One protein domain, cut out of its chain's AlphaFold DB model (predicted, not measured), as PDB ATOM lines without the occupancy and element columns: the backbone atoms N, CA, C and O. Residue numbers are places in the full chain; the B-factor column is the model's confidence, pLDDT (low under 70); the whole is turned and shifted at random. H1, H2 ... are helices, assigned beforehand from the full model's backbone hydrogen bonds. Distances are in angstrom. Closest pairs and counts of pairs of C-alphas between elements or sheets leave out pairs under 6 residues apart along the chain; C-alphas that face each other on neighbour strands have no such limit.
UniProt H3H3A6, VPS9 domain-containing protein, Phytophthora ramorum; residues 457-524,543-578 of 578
ATOM      1  N   HIS A 457       4.695  10.558 -34.690       59.09
ATOM      2  CA  HIS A 457       3.692  10.241 -33.671       59.09
ATOM      3  C   HIS A 457       2.234  10.410 -34.129       59.09
ATOM      4  O   HIS A 457       1.336   9.770 -33.579       59.09
ATOM      5  N   GLY A 458       1.973  11.248 -35.138       67.94
ATOM      6  CA  GLY A 458       0.615  11.550 -35.593       67.94
ATOM      7  C   GLY A 458      -0.106  10.368 -36.251       67.94
ATOM      8  O   GLY A 458      -1.289  10.146 -35.989       67.94
ATOM      9  N   LYS A 459       0.592   9.579 -37.083       77.00
ATOM     10  CA  LYS A 459      -0.036   8.507 -37.880       77.00
ATOM     11  C   LYS A 459      -0.352   7.268 -37.044       77.00
ATOM     12  O   LYS A 459      -1.460   6.745 -37.135       77.00
ATOM     13  N   ILE A 460       0.582   6.831 -36.195       83.06
ATOM     14  CA  ILE A 460       0.396   5.647 -35.337       83.06
ATOM     15  C   ILE A 460      -0.747   5.881 -34.342       83.06
ATOM     16  O   ILE A 460      -1.612   5.023 -34.176       83.06
ATOM     17  N   LYS A 461      -0.823   7.081 -33.752       84.44
ATOM     18  CA  LYS A 461      -1.875   7.435 -32.793       84.44
ATOM     19  C   LYS A 461      -3.281   7.406 -33.404       84.44
ATOM     20  O   LYS A 461      -4.231   7.014 -32.734       84.44
ATOM     21  N   ALA A 462      -3.419   7.768 -34.681       86.44
ATOM     22  CA  ALA A 462      -4.693   7.681 -35.398       86.44
ATOM     23  C   ALA A 462      -5.137   6.230 -35.671       86.44
ATOM     24  O   ALA A 462      -6.333   5.960 -35.794       86.44
ATOM     25  N   LEU A 463      -4.189   5.293 -35.767       88.56
ATOM     26  CA  LEU A 463      -4.463   3.878 -36.016       88.56
ATOM     27  C   LEU A 463      -4.772   3.089 -34.733       88.56
ATOM     28  O   LEU A 463      -5.432   2.060 -34.807       88.56
ATOM     29  N   GLN A 464      -4.384   3.586 -33.555       88.44
ATOM     30  CA  GLN A 464      -4.623   2.922 -32.262       88.44
ATOM     31  C   GLN A 464      -6.096   2.805 -31.865       88.44
ATOM     32  O   GLN A 464      -6.453   1.969 -31.040       88.44
ATOM     33  N   THR A 465      -6.974   3.629 -32.435       88.50
ATOM     34  CA  THR A 465      -8.419   3.535 -32.177       88.50
ATOM     35  C   THR A 465      -9.101   2.488 -33.059       88.50
ATOM     36  O   THR A 465     -10.325   2.362 -33.017       88.50
ATOM     37  N   LYS A 466      -8.359   1.813 -33.947       91.38
ATOM     38  CA  LYS A 466      -8.914   0.861 -34.909       91.38
ATOM     39  C   LYS A 466      -8.932  -0.557 -34.319       91.38
ATOM     40  O   LYS A 466      -7.969  -0.949 -33.665       91.38
ATOM     41  N   PRO A 467     -10.004  -1.336 -34.547       88.88
ATOM     42  CA  PRO A 467     -10.088  -2.718 -34.072       88.88
ATOM     43  C   PRO A 467      -9.142  -3.645 -34.847       88.88
ATOM     44  O   PRO A 467      -8.735  -3.322 -35.961       88.88
ATOM     45  N   GLN A 468      -8.871  -4.841 -34.313       88.44
ATOM     46  CA  GLN A 468      -8.047  -5.875 -34.967       88.44
ATOM     47  C   GLN A 468      -8.505  -6.192 -36.406       88.44
ATOM     48  O   GLN A 468      -7.682  -6.346 -37.307       88.44
ATOM     49  N   SER A 469      -9.820  -6.192 -36.651       88.19
ATOM     50  CA  SER A 469     -10.405  -6.433 -37.977       88.19
ATOM     51  C   SER A 469     -10.031  -5.377 -39.021       88.19
ATOM     52  O   SER A 469      -9.973  -5.689 -40.207       88.19
ATOM     53  N   PHE A 470      -9.726  -4.143 -38.605       91.31
ATOM     54  CA  PHE A 470      -9.247  -3.095 -39.512       91.31
ATOM     55  C   PHE A 470      -7.870  -3.432 -40.097       91.31
ATOM     56  O   PHE A 470      -7.579  -3.065 -41.231       91.31
ATOM     57  N   PHE A 471      -7.044  -4.152 -39.337       89.00
ATOM     58  CA  PHE A 471      -5.726  -4.616 -39.766       89.00
ATOM     59  C   PHE A 471      -5.787  -5.957 -40.500       89.00
ATOM     60  O   PHE A 471      -4.744  -6.505 -40.821       89.00
ATOM     61  N   GLY A 472      -6.984  -6.501 -40.752       89.56
ATOM     62  CA  GLY A 472      -7.159  -7.783 -41.432       89.56
ATOM     63  C   GLY A 472      -6.846  -9.008 -40.573       89.56
ATOM     64  O   GLY A 472      -6.775 -10.103 -41.119       89.56
ATOM     65  N   VAL A 473      -6.676  -8.858 -39.252       88.00
ATOM     66  CA  VAL A 473      -6.415  -9.997 -38.357       88.00
ATOM     67  C   VAL A 473      -7.593 -10.980 -38.433       88.00
ATOM     68  O   VAL A 473      -8.724 -10.583 -38.121       88.00
ATOM     69  N   PRO A 474      -7.369 -12.243 -38.846       82.69
ATOM     70  CA  PRO A 474      -8.459 -13.191 -39.014       82.69
ATOM     71  C   PRO A 474      -9.135 -13.543 -37.683       82.69
ATOM     72  O   PRO A 474      -8.436 -13.702 -36.680       82.69
ATOM     73  N   PRO A 475     -10.465 -13.753 -37.657       80.25
ATOM     74  CA  PRO A 475     -11.211 -14.057 -36.432       80.25
ATOM     75  C   PRO A 475     -10.704 -15.282 -35.663       80.25
ATOM     76  O   PRO A 475     -10.815 -15.313 -34.442       80.25
ATOM     77  N   HIS A 476     -10.137 -16.278 -36.354       77.88
ATOM     78  CA  HIS A 476      -9.582 -17.484 -35.729       77.88
ATOM     79  C   HIS A 476      -8.199 -17.275 -35.099       77.88
ATOM     80  O   HIS A 476      -7.743 -18.142 -34.359       77.88
ATOM     81  N   VAL A 477      -7.532 -16.156 -35.399       76.75
ATOM     82  CA  VAL A 477      -6.225 -15.779 -34.832       76.75
ATOM     83  C   VAL A 477      -6.378 -14.726 -33.736       76.75
ATOM     84  O   VAL A 477      -5.466 -14.566 -32.937       76.75
ATOM     85  N   VAL A 478      -7.514 -14.021 -33.665       74.44
ATOM     86  CA  VAL A 478      -7.780 -12.986 -32.653       74.44
ATOM     87  C   VAL A 478      -7.453 -13.516 -31.256       74.44
ATOM     88  O   VAL A 478      -8.005 -14.529 -30.822       74.44
ATOM     89  N   ALA A 479      -6.555 -12.819 -30.553       64.06
ATOM     90  CA  ALA A 479      -6.227 -13.142 -29.171       64.06
ATOM     91  C   ALA A 479      -7.523 -13.213 -28.353       64.06
ATOM     92  O   ALA A 479      -8.360 -12.310 -28.449       64.06
ATOM     93  N   GLY A 480      -7.693 -14.289 -27.574       60.88
ATOM     94  CA  GLY A 480      -8.863 -14.481 -26.717       60.88
ATOM     95  C   GLY A 480      -9.211 -13.199 -25.954       60.88
ATOM     96  O   GLY A 480      -8.319 -12.448 -25.554       60.88
ATOM     97  N   SER A 481     -10.510 -12.923 -25.812       49.97
ATOM     98  CA  SER A 481     -11.041 -11.634 -25.358       49.97
ATOM     99  C   SER A 481     -10.335 -11.126 -24.093       49.97
ATOM    100  O   SER A 481     -10.641 -11.572 -22.987       49.97
ATOM    101  N   GLY A 482      -9.393 -10.194 -24.244       57.12
ATOM    102  CA  GLY A 482      -8.786  -9.491 -23.115       57.12
ATOM    103  C   GLY A 482      -7.281  -9.253 -23.191       57.12
ATOM    104  O   GLY A 482      -6.832  -8.281 -22.590       57.12
ATOM    105  N   SER A 483      -6.494 -10.065 -23.911       66.94
ATOM    106  CA  SER A 483      -5.036  -9.854 -23.932       66.94
ATOM    107  C   SER A 483      -4.548  -8.984 -25.090       66.94
ATOM    108  O   SER A 483      -3.538  -8.310 -24.915       66.94
ATOM    109  N   ASP A 484      -5.233  -8.917 -26.243       80.31
ATOM    110  CA  ASP A 484      -4.836  -8.096 -27.412       80.31
ATOM    111  C   ASP A 484      -3.314  -8.145 -27.693       80.31
ATOM    112  O   ASP A 484      -2.689  -7.133 -28.020       80.31
ATOM    113  N   TRP A 485      -2.686  -9.312 -27.501       87.50
ATOM    114  CA  TRP A 485      -1.230  -9.493 -27.620       87.50
ATOM    115  C   TRP A 485      -0.403  -8.607 -26.665       87.50
ATOM    116  O   TRP A 485       0.644  -8.087 -27.041       87.50
ATOM    117  N   GLU A 486      -0.867  -8.378 -25.432       89.06
ATOM    118  CA  GLU A 486      -0.234  -7.478 -24.450       89.06
ATOM    119  C   GLU A 486       1.226  -7.829 -24.172       89.06
ATOM    120  O   GLU A 486       2.037  -6.915 -24.070       89.06
ATOM    121  N   ASP A 487       1.591  -9.110 -24.123       89.00
ATOM    122  CA  ASP A 487       2.985  -9.508 -23.909       89.00
ATOM    123  C   ASP A 487       3.873  -9.097 -25.089       89.00
ATOM    124  O   ASP A 487       4.930  -8.497 -24.893       89.00
ATOM    125  N   ALA A 488       3.399  -9.282 -26.325       91.12
ATOM    126  CA  ALA A 488       4.098  -8.795 -27.512       91.12
ATOM    127  C   ALA A 488       4.201  -7.262 -27.517       91.12
ATOM    128  O   ALA A 488       5.265  -6.701 -27.782       91.12
ATOM    129  N   ARG A 489       3.113  -6.565 -27.161       92.38
ATOM    130  CA  ARG A 489       3.091  -5.098 -27.047       92.38
ATOM    131  C   ARG A 489       4.049  -4.593 -25.970       92.38
ATOM    132  O   ARG A 489       4.679  -3.556 -26.165       92.38
ATOM    133  N   ARG A 490       4.174  -5.308 -24.850       91.44
ATOM    134  CA  ARG A 490       5.097  -4.981 -23.761       91.44
ATOM    135  C   ARG A 490       6.543  -5.074 -24.229       91.44
ATOM    136  O   ARG A 490       7.281  -4.115 -24.033       91.44
ATOM    137  N   GLU A 491       6.924  -6.160 -24.896       93.00
ATOM    138  CA  GLU A 491       8.277  -6.314 -25.450       93.00
ATOM    139  C   GLU A 491       8.591  -5.235 -26.500       93.00
ATOM    140  O   GLU A 491       9.672  -4.648 -26.483       93.00
ATOM    141  N   LEU A 492       7.619  -4.876 -27.350       91.94
ATOM    142  CA  LEU A 492       7.765  -3.787 -28.323       91.94
ATOM    143  C   LEU A 492       7.990  -2.420 -27.660       91.94
ATOM    144  O   LEU A 492       8.831  -1.646 -28.114       91.94
ATOM    145  N   ARG A 493       7.309  -2.116 -26.548       91.56
ATOM    146  CA  ARG A 493       7.545  -0.866 -25.798       91.56
ATOM    147  C   ARG A 493       8.973  -0.788 -25.247       91.56
ATOM    148  O   ARG A 493       9.583   0.281 -25.324       91.56
ATOM    149  N   ARG A 494       9.522  -1.918 -24.785       88.88
ATOM    150  CA  ARG A 494      10.887  -1.999 -24.239       88.88
ATOM    151  C   ARG A 494      11.984  -1.795 -25.276       88.88
ATOM    152  O   ARG A 494      13.097  -1.440 -24.914       88.88
ATOM    153  N   VAL A 495      11.697  -1.926 -26.573       88.94
ATOM    154  CA  VAL A 495      12.678  -1.657 -27.646       88.94
ATOM    155  C   VAL A 495      13.314  -0.266 -27.501       88.94
ATOM    156  O   VAL A 495      14.495  -0.070 -27.798       88.94
ATOM    157  N   ASN A 496      12.553   0.713 -27.010       83.06
ATOM    158  CA  ASN A 496      13.079   2.056 -26.785       83.06
ATOM    159  C   ASN A 496      13.960   2.145 -25.531       83.06
ATOM    160  O   ASN A 496      14.809   3.028 -25.478       83.06
ATOM    161  N   GLU A 497      13.790   1.265 -24.548       84.56
ATOM    162  CA  GLU A 497      14.567   1.254 -23.302       84.56
ATOM    163  C   GLU A 497      16.024   0.847 -23.562       84.56
ATOM    164  O   GLU A 497      16.933   1.442 -22.990       84.56
ATOM    165  N   TYR A 498      16.257  -0.066 -24.508       82.50
ATOM    166  CA  TYR A 498      17.601  -0.535 -24.852       82.50
ATOM    167  C   TYR A 498      18.348   0.413 -25.795       82.50
ATOM    168  O   TYR A 498      17.768   0.945 -26.743       82.50
ATOM    169  N   ALA A 499      19.653   0.584 -25.569       75.25
ATOM    170  CA  ALA A 499      20.540   1.367 -26.434       75.25
ATOM    171  C   ALA A 499      21.211   0.516 -27.527       75.25
ATOM    172  O   ALA A 499      21.399   0.994 -28.643       75.25
ATOM    173  N   LEU A 500      21.554  -0.747 -27.235       76.69
ATOM    174  CA  LEU A 500      22.258  -1.610 -28.187       76.69
ATOM    175  C   LEU A 500      21.329  -2.139 -29.292       76.69
ATOM    176  O   LEU A 500      20.210  -2.567 -28.990       76.69
ATOM    177  N   PRO A 501      21.809  -2.221 -30.549       76.44
ATOM    178  CA  PRO A 501      21.074  -2.865 -31.638       76.44
ATOM    179  C   PRO A 501      20.669  -4.304 -31.303       76.44
ATOM    180  O   PRO A 501      19.533  -4.713 -31.537       76.44
ATOM    181  N   LEU A 502      21.579  -5.065 -30.689       78.81
ATOM    182  CA  LEU A 502      21.342  -6.467 -30.357       78.81
ATOM    183  C   LEU A 502      20.200  -6.639 -29.346       78.81
ATOM    184  O   LEU A 502      19.358  -7.518 -29.513       78.81
ATOM    185  N   ASP A 503      20.121  -5.791 -28.322       82.56
ATOM    186  CA  ASP A 503      19.063  -5.893 -27.313       82.56
ATOM    187  C   ASP A 503      17.710  -5.410 -27.841       82.56
ATOM    188  O   ASP A 503      16.671  -5.998 -27.529       82.56
ATOM    189  N   LYS A 504      17.718  -4.411 -28.733       86.88
ATOM    190  CA  LYS A 504      16.534  -4.021 -29.509       86.88
ATOM    191  C   LYS A 504      16.020  -5.191 -30.353       86.88
ATOM    192  O   LYS A 504      14.822  -5.471 -30.331       86.88
ATOM    193  N   LEU A 505      16.911  -5.922 -31.030       84.12
ATOM    194  CA  LEU A 505      16.564  -7.130 -31.786       84.12
ATOM    195  C   LEU A 505      16.028  -8.245 -30.886       84.12
ATOM    196  O   LEU A 505      15.032  -8.870 -31.239       84.12
ATOM    197  N   LYS A 506      16.619  -8.466 -29.705       88.00
ATOM    198  CA  LYS A 506      16.094  -9.436 -28.727       88.00
ATOM    199  C   LYS A 506      14.660  -9.098 -28.318       88.00
ATOM    200  O   LYS A 506      13.839 -10.003 -28.222       88.00
ATOM    201  N   CYS A 507      14.334  -7.821 -28.119       90.88
ATOM    202  CA  CYS A 507      12.963  -7.398 -27.809       90.88
ATOM    203  C   CYS A 507      11.998  -7.674 -28.959       90.88
ATOM    204  O   CYS A 507      10.908  -8.189 -28.731       90.88
ATOM    205  N   LEU A 508      12.412  -7.398 -30.199       91.06
ATOM    206  CA  LEU A 508      11.620  -7.741 -31.379       91.06
ATOM    207  C   LEU A 508      11.405  -9.258 -31.473       91.06
ATOM    208  O   LEU A 508      10.272  -9.701 -31.638       91.06
ATOM    209  N   ALA A 509      12.451 -10.062 -31.279       89.50
ATOM    210  CA  ALA A 509      12.357 -11.520 -31.289       89.50
ATOM    211  C   ALA A 509      11.435 -12.055 -30.178       89.50
ATOM    212  O   ALA A 509      10.610 -12.931 -30.432       89.50
ATOM    213  N   ARG A 510      11.512 -11.497 -28.962       90.31
ATOM    214  CA  ARG A 510      10.605 -11.841 -27.853       90.31
ATOM    215  C   ARG A 510       9.165 -11.435 -28.142       90.31
ATOM    216  O   ARG A 510       8.263 -12.216 -27.861       90.31
ATOM    217  N   ALA A 511       8.942 -10.272 -28.755       92.56
ATOM    218  CA  ALA A 511       7.611  -9.849 -29.179       92.56
ATOM    219  C   ALA A 511       7.010 -10.826 -30.199       92.56
ATOM    220  O   ALA A 511       5.853 -11.217 -30.078       92.56
ATOM    221  N   VAL A 512       7.812 -11.267 -31.172       91.38
ATOM    222  CA  VAL A 512       7.418 -12.299 -32.140       91.38
ATOM    223  C   VAL A 512       7.113 -13.626 -31.440       91.38
ATOM    224  O   VAL A 512       6.065 -14.219 -31.694       91.38
ATOM    225  N   GLY A 513       7.965 -14.057 -30.508       87.38
ATOM    226  CA  GLY A 513       7.733 -15.252 -29.694       87.38
ATOM    227  C   GLY A 513       6.423 -15.191 -28.905       87.38
ATOM    228  O   GLY A 513       5.656 -16.151 -28.924       87.38
ATOM    229  N   ALA A 514       6.115 -14.047 -28.291       87.62
ATOM    230  CA  ALA A 514       4.874 -13.830 -27.550       87.62
ATOM    231  C   ALA A 514       3.623 -13.915 -28.447       87.62
ATOM    232  O   ALA A 514       2.586 -14.425 -28.012       87.62
ATOM    233  N   ILE A 515       3.719 -13.481 -29.712       88.69
ATOM    234  CA  ILE A 515       2.645 -13.675 -30.697       88.69
ATOM    235  C   ILE A 515       2.444 -15.174 -30.953       88.69
ATOM    236  O   ILE A 515       1.341 -15.684 -30.779       88.69
ATOM    237  N   PHE A 516       3.499 -15.916 -31.293       84.94
ATOM    238  CA  PHE A 516       3.373 -17.356 -31.553       84.94
ATOM    239  C   PHE A 516       2.847 -18.139 -30.343       84.94
ATOM    240  O   PHE A 516       2.012 -19.029 -30.507       84.94
ATOM    241  N   GLN A 517       3.278 -17.784 -29.130       82.75
ATOM    242  CA  GLN A 517       2.787 -18.394 -27.892       82.75
ATOM    243  C   GLN A 517       1.291 -18.140 -27.687       82.75
ATOM    244  O   GLN A 517       0.542 -19.079 -27.431       82.75
ATOM    245  N   THR A 518       0.832 -16.902 -27.877       81.44
ATOM    246  CA  THR A 518      -0.585 -16.542 -27.708       81.44
ATOM    247  C   THR A 518      -1.479 -17.238 -28.751       81.44
ATOM    248  O   THR A 518      -2.576 -17.698 -28.414       81.44
ATOM    249  N   CYS A 519      -0.993 -17.414 -29.990       74.38
ATOM    250  CA  CYS A 519      -1.660 -18.230 -31.013       74.38
ATOM    251  C   CYS A 519      -1.740 -19.712 -30.613       74.38
ATOM    252  O   CYS A 519      -2.768 -20.356 -30.821       74.38
ATOM    253  N   GLY A 520      -0.663 -20.258 -30.038       66.25
ATOM    254  CA  GLY A 520      -0.604 -21.647 -29.580       66.25
ATOM    255  C   GLY A 520      -1.534 -21.926 -28.396       66.25
ATOM    256  O   GLY A 520      -2.263 -22.914 -28.405       66.25
ATOM    257  N   SER A 521      -1.571 -21.032 -27.404       64.00
ATOM    258  CA  SER A 521      -2.394 -21.185 -26.196       64.00
ATOM    259  C   SER A 521      -3.896 -21.059 -26.459       64.00
ATOM    260  O   SER A 521      -4.681 -21.755 -25.819       64.00
ATOM    261  N   SER A 522      -4.304 -20.221 -27.420       57.00
ATOM    262  CA  SER A 522      -5.723 -20.041 -27.780       57.00
ATOM    263  C   SER A 522      -6.350 -21.302 -28.395       57.00
ATOM    264  O   SER A 522      -7.564 -21.467 -28.341       57.00
ATOM    265  N   ARG A 523      -5.534 -22.220 -28.937       54.44
ATOM    266  CA  ARG A 523      -5.993 -23.516 -29.470       54.44
ATOM    267  C   ARG A 523      -6.222 -24.571 -28.382       54.44
ATOM    268  O   ARG A 523      -7.040 -25.464 -28.564       54.44
ATOM    269  N   SER A 524      -5.528 -24.469 -27.249       49.44
ATOM    270  CA  SER A 524      -5.632 -25.451 -26.157       49.44
ATOM    271  C   SER A 524      -6.816 -25.190 -25.224       49.44
ATOM    272  O   SER A 524      -7.316 -26.114 -24.587       49.44
ATOM    273  N   VAL A 543      -7.633 -29.155 -35.950       48.31
ATOM    274  CA  VAL A 543      -6.566 -29.763 -35.127       48.31
ATOM    275  C   VAL A 543      -5.280 -29.970 -35.938       48.31
ATOM    276  O   VAL A 543      -4.183 -29.876 -35.387       48.31
ATOM    277  N   LEU A 544      -5.402 -30.201 -37.248       44.41
ATOM    278  CA  LEU A 544      -4.285 -30.426 -38.169       44.41
ATOM    279  C   LEU A 544      -3.793 -29.152 -38.874       44.41
ATOM    280  O   LEU A 544      -2.764 -29.196 -39.553       44.41
ATOM    281  N   ARG A 545      -4.483 -28.009 -38.723       49.59
ATOM    282  CA  ARG A 545      -4.099 -26.785 -39.430       49.59
ATOM    283  C   ARG A 545      -2.753 -26.245 -38.946       49.59
ATOM    284  O   ARG A 545      -2.557 -26.093 -37.731       49.59
ATOM    285  N   PRO A 546      -1.851 -25.875 -39.875       51.09
ATOM    286  CA  PRO A 546      -0.503 -25.453 -39.541       51.09
ATOM    287  C   PRO A 546      -0.487 -24.254 -38.591       51.09
ATOM    288  O   PRO A 546      -1.458 -23.502 -38.449       51.09
ATOM    289  N   SER A 547       0.658 -24.100 -37.936       68.38
ATOM    290  CA  SER A 547       1.192 -22.831 -37.446       68.38
ATOM    291  C   SER A 547       0.690 -21.626 -38.251       68.38
ATOM    292  O   SER A 547       0.692 -21.686 -39.479       68.38
ATOM    293  N   MET A 548       0.304 -20.552 -37.553       80.00
ATOM    294  CA  MET A 548      -0.022 -19.230 -38.115       80.00
ATOM    295  C   MET A 548       0.791 -18.938 -39.382       80.00
ATOM    296  O   MET A 548       2.023 -19.036 -39.355       80.00
ATOM    297  N   THR A 549       0.114 -18.611 -40.484       86.31
ATOM    298  CA  THR A 549       0.809 -18.344 -41.749       86.31
ATOM    299  C   THR A 549       1.597 -17.037 -41.660       86.31
ATOM    300  O   THR A 549       1.360 -16.200 -40.786       86.31
ATOM    301  N   THR A 550       2.550 -16.829 -42.572       87.06
ATOM    302  CA  THR A 550       3.310 -15.572 -42.624       87.06
ATOM    303  C   THR A 550       2.397 -14.364 -42.832       87.06
ATOM    304  O   THR A 550       2.604 -13.341 -42.185       87.06
ATOM    305  N   ASP A 551       1.359 -14.488 -43.662       88.06
ATOM    306  CA  ASP A 551       0.400 -13.406 -43.901       88.06
ATOM    307  C   ASP A 551      -0.377 -13.066 -42.626       88.06
ATOM    308  O   ASP A 551      -0.467 -11.903 -42.239       88.06
ATOM    309  N   GLU A 552      -0.869 -14.081 -41.914       89.38
ATOM    310  CA  GLU A 552      -1.563 -13.901 -40.635       89.38
ATOM    311  C   GLU A 552      -0.647 -13.262 -39.586       89.38
ATOM    312  O   GLU A 552      -1.043 -12.321 -38.894       89.38
ATOM    313  N   PHE A 553       0.601 -13.730 -39.512       90.31
ATOM    314  CA  PHE A 553       1.612 -13.188 -38.617       90.31
ATOM    315  C   PHE A 553       1.889 -11.710 -38.891       90.31
ATOM    316  O   PHE A 553       1.936 -10.921 -37.950       90.31
ATOM    317  N   VAL A 554       2.049 -11.313 -40.156       92.12
ATOM    318  CA  VAL A 554       2.321  -9.916 -40.525       92.12
ATOM    319  C   VAL A 554       1.178  -9.004 -40.077       92.12
ATOM    320  O   VAL A 554       1.439  -7.930 -39.531       92.12
ATOM    321  N   LEU A 555      -0.076  -9.432 -40.237       92.44
ATOM    322  CA  LEU A 555      -1.252  -8.650 -39.834       92.44
ATOM    323  C   LEU A 555      -1.343  -8.515 -38.306       92.44
ATOM    324  O   LEU A 555      -1.577  -7.419 -37.790       92.44
ATOM    325  N   VAL A 556      -1.087  -9.602 -37.569       91.25
ATOM    326  CA  VAL A 556      -1.049  -9.591 -36.097       91.25
ATOM    327  C   VAL A 556       0.109  -8.742 -35.575       91.25
ATOM    328  O   VAL A 556      -0.074  -7.931 -34.665       91.25
ATOM    329  N   HIS A 557       1.296  -8.883 -36.163       92.12
ATOM    330  CA  HIS A 557       2.474  -8.117 -35.780       92.12
ATOM    331  C   HIS A 557       2.274  -6.622 -36.047       92.12
ATOM    332  O   HIS A 557       2.599  -5.803 -35.189       92.12
ATOM    333  N   LEU A 558       1.667  -6.258 -37.182       92.19
ATOM    334  CA  LEU A 558       1.317  -4.874 -37.502       92.19
ATOM    335  C   LEU A 558       0.343  -4.284 -36.475       92.19
ATOM    336  O   LEU A 558       0.557  -3.168 -35.999       92.19
ATOM    337  N   PHE A 559      -0.697  -5.036 -36.100       92.50
ATOM    338  CA  PHE A 559      -1.619  -4.627 -35.043       92.50
ATOM    339  C   PHE A 559      -0.881  -4.422 -33.713       92.50
ATOM    340  O   PHE A 559      -0.969  -3.344 -33.123       92.50
ATOM    341  N   ALA A 560      -0.106  -5.411 -33.258       92.44
ATOM    342  CA  ALA A 560       0.648  -5.326 -32.007       92.44
ATOM    343  C   ALA A 560       1.609  -4.123 -32.002       92.44
ATOM    344  O   ALA A 560       1.685  -3.385 -31.021       92.44
ATOM    345  N   LEU A 561       2.284  -3.867 -33.121       92.38
ATOM    346  CA  LEU A 561       3.192  -2.742 -33.305       92.38
ATOM    347  C   LEU A 561       2.485  -1.390 -33.216       92.38
ATOM    348  O   LEU A 561       2.922  -0.536 -32.442       92.38
ATOM    349  N   VAL A 562       1.356  -1.202 -33.901       91.38
ATOM    350  CA  VAL A 562       0.563   0.033 -33.779       91.38
ATOM    351  C   VAL A 562       0.059   0.239 -32.348       91.38
ATOM    352  O   VAL A 562       0.182   1.336 -31.791       91.38
ATOM    353  N   MET A 563      -0.462  -0.821 -31.728       91.75
ATOM    354  CA  MET A 563      -1.029  -0.775 -30.378       91.75
ATOM    355  C   MET A 563       0.029  -0.643 -29.275       91.75
ATOM    356  O   MET A 563      -0.285  -0.205 -28.168       91.75
ATOM    357  N   SER A 564       1.287  -0.992 -29.554       90.44
ATOM    358  CA  SER A 564       2.406  -0.802 -28.622       90.44
ATOM    359  C   SER A 564       2.770   0.671 -28.413       90.44
ATOM    360  O   SER A 564       3.327   1.008 -27.371       90.44
ATOM    361  N   ASN A 565       2.421   1.555 -29.357       88.06
ATOM    362  CA  ASN A 565       2.794   2.971 -29.341       88.06
ATOM    363  C   ASN A 565       4.312   3.214 -29.242       88.06
ATOM    364  O   ASN A 565       4.765   4.079 -28.488       88.06
ATOM    365  N   MET A 566       5.115   2.452 -29.987       86.38
ATOM    366  CA  MET A 566       6.557   2.687 -30.053       86.38
ATOM    367  C   MET A 566       6.862   4.105 -30.557       86.38
ATOM    368  O   MET A 566       6.598   4.445 -31.709       86.38
ATOM    369  N   SER A 567       7.457   4.927 -29.693       76.56
ATOM    370  CA  SER A 567       7.733   6.339 -29.969       76.56
ATOM    371  C   SER A 567       8.840   6.553 -31.009       76.56
ATOM    372  O   SER A 567       8.801   7.531 -31.742       76.56
ATOM    373  N   GLN A 568       9.810   5.643 -31.111       80.19
ATOM    374  CA  GLN A 568      10.983   5.800 -31.978       80.19
ATOM    375  C   GLN A 568      11.088   4.678 -33.015       80.19
ATOM    376  O   GLN A 568      12.172   4.153 -33.263       80.19
ATOM    377  N   LEU A 569       9.962   4.279 -33.614       82.12
ATOM    378  CA  LEU A 569       9.919   3.151 -34.550       82.12
ATOM    379  C   LEU A 569      10.843   3.345 -35.762       82.12
ATOM    380  O   LEU A 569      11.668   2.477 -36.032       82.12
ATOM    381  N   LEU A 570      10.740   4.479 -36.467       78.50
ATOM    382  CA  LEU A 570      11.583   4.752 -37.639       78.50
ATOM    383  C   LEU A 570      13.063   4.835 -37.274       78.50
ATOM    384  O   LEU A 570      13.904   4.261 -37.956       78.50
ATOM    385  N   ILE A 571      13.364   5.507 -36.164       77.31
ATOM    386  CA  ILE A 571      14.726   5.633 -35.643       77.31
ATOM    387  C   ILE A 571      15.297   4.254 -35.329       77.31
ATOM    388  O   ILE A 571      16.424   3.960 -35.699       77.31
ATOM    389  N   THR A 572      14.512   3.397 -34.679       81.06
ATOM    390  CA  THR A 572      14.910   2.022 -34.385       81.06
ATOM    391  C   THR A 572      15.124   1.227 -35.669       81.06
ATOM    392  O   THR A 572      16.098   0.493 -35.762       81.06
ATOM    393  N   CYS A 573      14.251   1.376 -36.667       80.06
ATOM    394  CA  CYS A 573      14.376   0.672 -37.940       80.06
ATOM    395  C   CYS A 573      15.662   1.061 -38.682       80.06
ATOM    396  O   CYS A 573      16.410   0.179 -39.091       80.06
ATOM    397  N   GLU A 574      15.958   2.357 -38.788       73.94
ATOM    398  CA  GLU A 574      17.200   2.831 -39.408       73.94
ATOM    399  C   GLU A 574      18.430   2.458 -38.574       73.94
ATOM    400  O   GLU A 574      19.443   2.042 -39.126       73.94
ATOM    401  N   PHE A 575      18.338   2.516 -37.245       73.56
ATOM    402  CA  PHE A 575      19.432   2.113 -36.362       73.56
ATOM    403  C   PHE A 575      19.771   0.623 -36.459       73.56
ATOM    404  O   PHE A 575      20.932   0.266 -36.339       73.56
ATOM    405  N   LEU A 576      18.776  -0.243 -36.670       75.44
ATOM    406  CA  LEU A 576      18.983  -1.683 -36.862       75.44
ATOM    407  C   LEU A 576      19.428  -2.050 -38.285       75.44
ATOM    408  O   LEU A 576      19.800  -3.197 -38.528       75.44
ATOM    409  N   ARG A 577      19.326  -1.114 -39.234       71.56
ATOM    410  CA  ARG A 577      19.703  -1.314 -40.637       71.56
ATOM    411  C   ARG A 577      21.186  -1.039 -40.890       71.56
ATOM    412  O   ARG A 577      21.747  -1.617 -41.822       71.56
ATOM    413  N   VAL A 578      21.757  -0.111 -40.122       52.69
ATOM    414  CA  VAL A 578      23.183   0.253 -40.114       52.69
ATOM    415  C   VAL A 578      23.957  -0.776 -39.307       52.69
ATOM    416  O   VAL A 578      25.041  -1.168 -39.792       52.69
TER     417      VAL A 578
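This is residues 457 to 524 and 543 to 578 of the 578 residues of the protein "VPS9 domain-containing protein" of Phytophthora ramorum (UniProt H3H3A6). A long helix, H4, and the shorter H3 fold into a helical hairpin, and H5 crosses this hairpin steeply. H2 packs on H5, with H1 beyond H5's last turns, while H6 sits by the first residues of H4. The 104 printed residues hold six named helices, H1 to H6 along the chain, and no named strand; the class is all helix. The whole is compact, with a radius of gyration of the C-alphas of 14.0 A and spans of 42 by 29 by 22 A.

H4, residues 501 to 524, is 35.4 A long, from C-alpha 501 at (21.074, -2.865, -31.638) to C-alpha 524 at (-5.632, -25.451, -26.157). H3 is residues 486 to 494, 12.4 A. H5, residues 550 to 564, measures 20.4 A. H1 is residues 457 to 463, 10.6 A, from (3.692, 10.241, -33.671); H2 is residues 468 to 471, 5.5 A; H6 is residues 569 to 577, 12.4 A.

H4 touches H3 with residues 504 to 515 alone, at a shallow tilt of 3 degrees, opposite ways; the closest C-alphas, of Ala 488 and Ala 511, are 4.0 A apart. H5, the hub, touches H3 at a steep tilt of 64 degrees, closest at C-alphas 489 and 564, 4.6 A. H5 only just touches H4, and only just H1, each with 3 pairs of C-alphas within 8 A; the closest are Val 512 and His 557, 7.4 A, and Ile 460 and Val 562, 5.8 A. H2 touches H5, closest at C-alphas 471 and 555, 6.0 A. H6 touches H4, closest at C-alphas 501 and 576, 5.7 A. The helix packing is mostly crossed, meaning steep tilts. Every O i to N i+4 pair is within hydrogen-bond range in H1, H3, H5 and H6, and 18 of 20 in H4; H2 is too short for one.

C-alphas 543 and 578 are farthest apart, 42.6 A. Residues 525 to 542 are not printed; C-alphas 524 and 543 are 10.0 A apart across this cut. The link H2 to H3, residues 472 to 485, is long. The pLDDT is under 70 at residues 457 to 458, 479 to 483, 520 to 524, 543 to 547 and 578.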